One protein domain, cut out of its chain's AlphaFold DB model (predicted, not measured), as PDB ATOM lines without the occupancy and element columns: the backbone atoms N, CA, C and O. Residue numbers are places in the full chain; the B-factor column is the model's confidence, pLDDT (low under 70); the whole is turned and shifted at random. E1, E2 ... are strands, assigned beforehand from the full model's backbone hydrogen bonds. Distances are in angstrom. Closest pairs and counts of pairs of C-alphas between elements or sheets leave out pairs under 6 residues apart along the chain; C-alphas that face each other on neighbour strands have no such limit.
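AT A GLANCE: This is residues 140 to 182 of the 182 residues of the protein "Sortilin_C domain-containing protein" of Thelohanellus kitauei (UniProt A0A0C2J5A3). With little regular structure, this is a small three-stranded sheet, E2 in the middle, whose two wide loops, residues 146 to 159 and 166 to 178, swing out past opposite ends of E2. The 43 printed residues hold three named strands, E1, E2 and E3, and no named helix; the class is all strand, with 13 residues in named elements. The strands form an antiparallel meander, each the neighbour of the one before, in the order E1, E2, E3. The whole is loose, with a radius of gyration of the C-alphas of 12.2 A, and elongated, spanning 33 by 19 by 13 A.

IN THESE COORDINATES: E1, residues 142 to 145, begins at C-alpha 142 (1.406, -50.048, -31.893) and is 9.2 A long. E2, residues 160 to 165, is 16.4 A long. E3, residues 179 to 181, is 6.6 A long and ends at C-alpha 181 (17.070, -51.594, -38.518).

HOW THE PARTS SIT: E1 and E2 form an antiparallel hairpin at 148 degrees, with N 143 and O 164 2.8 A apart, within hydrogen-bond range. E2 and E3 form another at 142 degrees, with N 161 and O 180 at 2.9 A. The pairing is staggered: E2 pairs with E3 over residues 160 to 162 and with E1 over 162 to 165. E1 and E3 are apart.

THE WHOLE: The farthest C-alphas, of Met 151 and Asn 174, are 35.1 A apart. Both links are long, and the printed part has no cut. Residues 148 to 149 pair antiparallel with 153 to 154. Confidence is under 70 at residues 148 to 159 and 181 to 182.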
ATOM      1  N   ASP A 140      -1.997 -54.235 -33.344       94.31
ATOM      2  CA  ASP A 140      -2.780 -53.079 -33.798       94.31
ATOM      3  C   ASP A 140      -2.706 -51.872 -32.848       94.31
ATOM      4  O   ASP A 140      -3.056 -50.755 -33.237       94.31
ATOM      5  N   ASP A 141      -2.233 -52.069 -31.617       94.44
ATOM      6  CA  ASP A 141      -2.076 -51.018 -30.604       94.44
ATOM      7  C   ASP A 141      -0.779 -50.215 -30.767       94.44
ATOM      8  O   ASP A 141      -0.596 -49.184 -30.114       94.44
ATOM      9  N   PHE A 142       0.115 -50.673 -31.645       93.19
ATOM     10  CA  PHE A 142       1.406 -50.048 -31.893       93.19
ATOM     11  C   PHE A 142       1.437 -49.330 -33.239       93.19
ATOM     12  O   PHE A 142       0.738 -49.675 -34.194       93.19
ATOM     13  N   GLU A 143       2.278 -48.310 -33.308       92.19
ATOM     14  CA  GLU A 143       2.687 -47.631 -34.526       92.19
ATOM     15  C   GLU A 143       4.207 -47.709 -34.672       92.19
ATOM     16  O   GLU A 143       4.944 -47.718 -33.683       92.19
ATOM     17  N   SER A 144       4.672 -47.768 -35.919       90.00
ATOM     18  CA  SER A 144       6.093 -47.616 -36.213       90.00
ATOM     19  C   SER A 144       6.458 -46.139 -36.123       90.00
ATOM     20  O   SER A 144       5.845 -45.298 -36.782       90.00
ATOM     21  N   TRP A 145       7.442 -45.825 -35.288       89.00
ATOM     22  CA  TRP A 145       7.949 -44.479 -35.072       89.00
ATOM     23  C   TRP A 145       9.451 -44.435 -35.346       89.00
ATOM     24  O   TRP A 145      10.203 -45.286 -34.873       89.00
ATOM     25  N   SER A 146       9.904 -43.416 -36.070       85.94
ATOM     26  CA  SER A 146      11.323 -43.139 -36.295       85.94
ATOM     27  C   SER A 146      11.624 -41.675 -35.980       85.94
ATOM     28  O   SER A 146      10.806 -40.815 -36.321       85.94
ATOM     29  N   PRO A 147      12.791 -41.349 -35.405       79.38
ATOM     30  CA  PRO A 147      13.197 -39.962 -35.239       79.38
ATOM     31  C   PRO A 147      13.452 -39.335 -36.623       79.38
ATOM     32  O   PRO A 147      14.384 -39.711 -37.336       79.38
ATOM     33  N   TYR A 148      12.596 -38.393 -37.027       69.56
ATOM     34  CA  TYR A 148      12.715 -37.671 -38.297       69.56
ATOM     35  C   TYR A 148      13.593 -36.421 -38.144       69.56
ATOM     36  O   TYR A 148      13.448 -35.672 -37.182       69.56
ATOM     37  N   VAL A 149      14.437 -36.128 -39.139       54.25
ATOM     38  CA  VAL A 149      14.957 -34.767 -39.359       54.25
ATOM     39  C   VAL A 149      14.094 -34.087 -40.410       54.25
ATOM     40  O   VAL A 149      13.774 -34.669 -41.447       54.25
ATOM     41  N   GLY A 150      13.716 -32.838 -40.132       45.69
ATOM     42  CA  GLY A 150      13.000 -31.981 -41.067       45.69
ATOM     43  C   GLY A 150      13.635 -31.994 -42.464       45.69
ATOM     44  O   GLY A 150      14.836 -31.799 -42.618       45.69
ATOM     45  N   MET A 151      12.780 -32.205 -43.468       46.16
ATOM     46  CA  MET A 151      13.073 -32.285 -44.907       46.16
ATOM     47  C   MET A 151      13.930 -33.496 -45.349       46.16
ATOM     48  O   MET A 151      15.094 -33.377 -45.720       46.16
ATOM     49  N   ASN A 152      13.271 -34.656 -45.451       50.78
ATOM     50  CA  ASN A 152      13.607 -35.777 -46.350       50.78
ATOM     51  C   ASN A 152      14.915 -36.562 -46.125       50.78
ATOM     52  O   ASN A 152      15.344 -37.248 -47.057       50.78
ATOM     53  N   ARG A 153      15.556 -36.540 -44.947       53.50
ATOM     54  CA  ARG A 153      16.708 -37.432 -44.687       53.50
ATOM     55  C   ARG A 153      16.663 -38.107 -43.309       53.50
ATOM     56  O   ARG A 153      16.476 -37.406 -42.317       53.50
ATOM     57  N   PRO A 154      16.859 -39.439 -43.228       53.69
ATOM     58  CA  PRO A 154      17.078 -40.133 -41.959       53.69
ATOM     59  C   PRO A 154      18.353 -39.636 -41.254       53.69
ATOM     60  O   PRO A 154      19.326 -39.275 -41.914       53.69
ATOM     61  N   ILE A 155      18.348 -39.633 -39.914       56.03
ATOM     62  CA  ILE A 155      19.484 -39.236 -39.048       56.03
ATOM     63  C   ILE A 155      20.673 -40.198 -39.176       56.03
ATOM     64  O   ILE A 155      21.820 -39.814 -38.952       56.03
ATOM     65  N   LEU A 156      20.393 -41.449 -39.524       57.41
ATOM     66  CA  LEU A 156      21.347 -42.544 -39.600       57.41
ATOM     67  C   LEU A 156      21.309 -43.156 -41.002       57.41
ATOM     68  O   LEU A 156      20.267 -43.153 -41.656       57.41
ATOM     69  N   GLU A 157      22.446 -43.690 -41.458       52.84
ATOM     70  CA  GLU A 157      22.555 -44.408 -42.742       52.84
ATOM     71  C   GLU A 157      21.574 -45.594 -42.840       52.84
ATOM     72  O   GLU A 157      21.216 -46.004 -43.942       52.84
ATOM     73  N   SER A 158      21.080 -46.079 -41.695       58.44
ATOM     74  CA  SER A 158      19.941 -46.982 -41.547       58.44
ATOM     75  C   SER A 158      18.772 -46.265 -40.862       58.44
ATOM     76  O   SER A 158      18.932 -45.583 -39.848       58.44
ATOM     77  N   SER A 159      17.564 -46.410 -41.409       69.75
ATOM     78  CA  SER A 159      16.360 -45.897 -40.747       69.75
ATOM     79  C   SER A 159      16.062 -46.788 -39.539       69.75
ATOM     80  O   SER A 159      15.745 -47.962 -39.712       69.75
ATOM     81  N   ILE A 160      16.220 -46.248 -38.326       81.00
ATOM     82  CA  ILE A 160      15.848 -46.942 -37.088       81.00
ATOM     83  C   ILE A 160      14.363 -46.714 -36.833       81.00
ATOM     84  O   ILE A 160      13.912 -45.565 -36.778       81.00
ATOM     85  N   TYR A 161      13.636 -47.804 -36.622       86.88
ATOM     86  CA  TYR A 161      12.230 -47.794 -36.251       86.88
ATOM     87  C   TYR A 161      12.041 -48.367 -34.850       86.88
ATOM     88  O   TYR A 161      12.752 -49.275 -34.424       86.88
ATOM     89  N   PHE A 162      11.057 -47.832 -34.140       90.06
ATOM     90  CA  PHE A 162      10.606 -48.310 -32.844       90.06
ATOM     91  C   PHE A 162       9.108 -48.579 -32.906       90.06
ATOM     92  O   PHE A 162       8.350 -47.763 -33.431       90.06
ATOM     93  N   LEU A 163       8.666 -49.684 -32.310       90.25
ATOM     94  CA  LEU A 163       7.246 -49.912 -32.059       90.25
ATOM     95  C   LEU A 163       6.824 -49.150 -30.805       90.25
ATOM     96  O   LEU A 163       7.202 -49.495 -29.684       90.25
ATOM     97  N   ARG A 164       6.027 -48.104 -31.010       91.12
ATOM     98  CA  ARG A 164       5.491 -47.240 -29.960       91.12
ATOM     99  C   ARG A 164       4.000 -47.496 -29.782       91.12
ATOM    100  O   ARG A 164       3.287 -47.666 -30.763       91.12
ATOM    101  N   ILE A 165       3.511 -47.486 -28.543       92.31
ATOM    102  CA  ILE A 165       2.066 -47.532 -28.272       92.31
ATOM    103  C   ILE A 165       1.409 -46.284 -28.865       92.31
ATOM    104  O   ILE A 165       1.841 -45.165 -28.579       92.31
ATOM    105  N   LYS A 166       0.338 -46.463 -29.639       92.31
ATOM    106  CA  LYS A 166      -0.437 -45.341 -30.177       92.31
ATOM    107  C   LYS A 166      -0.999 -44.476 -29.039       92.31
ATOM    108  O   LYS A 166      -1.567 -45.032 -28.090       92.31
ATOM    109  N   PRO A 167      -0.938 -43.137 -29.143       89.56
ATOM    110  CA  PRO A 167      -1.611 -42.238 -28.210       89.56
ATOM    111  C   PRO A 167      -3.071 -42.629 -27.952       89.56
ATOM    112  O   PRO A 167      -3.785 -43.026 -28.870       89.56
ATOM    113  N   SER A 168      -3.541 -42.468 -26.714       87.31
ATOM    114  CA  SER A 168      -4.909 -42.820 -26.282       87.31
ATOM    115  C   SER A 168      -5.257 -44.315 -26.351       87.31
ATOM    116  O   SER A 168      -6.434 -44.677 -26.300       87.31
ATOM    117  N   THR A 169      -4.260 -45.197 -26.442       90.62
ATOM    118  CA  THR A 169      -4.476 -46.647 -26.378       90.62
ATOM    119  C   THR A 169      -4.354 -47.160 -24.948       90.62
ATOM    120  O   THR A 169      -3.337 -46.979 -24.282       90.62
ATOM    121  N   TYR A 170      -5.392 -47.853 -24.480       91.44
ATOM    122  CA  TYR A 170      -5.475 -48.391 -23.121       91.44
ATOM    123  C   TYR A 170      -5.180 -49.894 -23.111       91.44
ATOM    124  O   TYR A 170      -6.090 -50.724 -23.114       91.44
ATOM    125  N   CYS A 171      -3.899 -50.259 -23.119       93.31
ATOM    126  CA  CYS A 171      -3.462 -51.651 -23.024       93.31
ATOM    127  C   CYS A 171      -2.145 -51.782 -22.247       93.31
ATOM    128  O   CYS A 171      -1.371 -50.830 -22.154       93.31
ATOM    129  N   ALA A 172      -1.891 -52.957 -21.672       93.38
ATOM    130  CA  ALA A 172      -0.683 -53.259 -20.913       93.38
ATOM    131  C   ALA A 172       0.389 -53.876 -21.822       93.38
ATOM    132  O   ALA A 172       0.164 -54.937 -22.418       93.38
ATOM    133  N   VAL A 173       1.565 -53.249 -21.905       91.81
ATOM    134  CA  VAL A 173       2.696 -53.801 -22.660       91.81
ATOM    135  C   VAL A 173       3.461 -54.804 -21.805       91.81
ATOM    136  O   VAL A 173       3.808 -54.538 -20.656       91.81
ATOM    137  N   ASN A 174       3.743 -55.974 -22.375       88.50
ATOM    138  CA  ASN A 174       4.397 -57.087 -21.682       88.50
ATOM    139  C   ASN A 174       5.848 -57.357 -22.132       88.50
ATOM    140  O   ASN A 174       6.525 -58.156 -21.479       88.50
ATOM    141  N   TYR A 175       6.321 -56.700 -23.192       85.44
ATOM    142  CA  TYR A 175       7.712 -56.704 -23.668       85.44
ATOM    143  C   TYR A 175       8.325 -55.299 -23.576       85.44
ATOM    144  O   TYR A 175       7.643 -54.374 -23.150       85.44
ATOM    145  N   THR A 176       9.603 -55.134 -23.916       85.69
ATOM    146  CA  THR A 176      10.280 -53.823 -24.016       85.69
ATOM    147  C   THR A 176      10.399 -53.444 -25.486       85.69
ATOM    148  O   THR A 176      10.487 -54.340 -26.318       85.69
ATOM    149  N   TYR A 177      10.346 -52.153 -25.824       82.06
ATOM    150  CA  TYR A 177      10.553 -51.714 -27.204       82.06
ATOM    151  C   TYR A 177      11.887 -52.244 -27.739       82.06
ATOM    152  O   TYR A 177      12.892 -52.285 -27.024       82.06
ATOM    153  N   GLU A 178      11.896 -52.606 -29.014       82.38
ATOM    154  CA  GLU A 178      13.098 -52.995 -29.738       82.38
ATOM    155  C   GLU A 178      13.326 -52.004 -30.879       82.38
ATOM    156  O   GLU A 178      12.379 -51.435 -31.429       82.38
ATOM    157  N   ALA A 179      14.599 -51.740 -31.166       80.44
ATOM    158  CA  ALA A 179      14.997 -50.953 -32.319       80.44
ATOM    159  C   ALA A 179      15.135 -51.899 -33.511       80.44
ATOM    160  O   ALA A 179      15.947 -52.823 -33.476       80.44
ATOM    161  N   GLU A 180      14.369 -51.649 -34.564       76.44
ATOM    162  CA  GLU A 180      14.470 -52.377 -35.821       76.44
ATOM    163  C   GLU A 180      15.291 -51.550 -36.815       76.44
ATOM    164  O   GLU A 180      15.014 -50.369 -37.047       76.44
ATOM    165  N   SER A 181      16.331 -52.160 -37.387       66.25
ATOM    166  CA  SER A 181      17.070 -51.594 -38.518       66.25
ATOM    167  C   SER A 181      16.427 -52.057 -39.821       66.25
ATOM    168  O   SER A 181      16.363 -53.267 -40.058       66.25
ATOM    169  N   ALA A 182      15.985 -51.110 -40.647       59.16
ATOM    170  CA  ALA A 182      15.603 -51.378 -42.035       59.16
ATOM    171  C   ALA A 182      16.822 -51.545 -42.951       59.16
ATOM    172  O   ALA A 182      17.838 -50.847 -42.713       59.16
TER     173      ALA A 182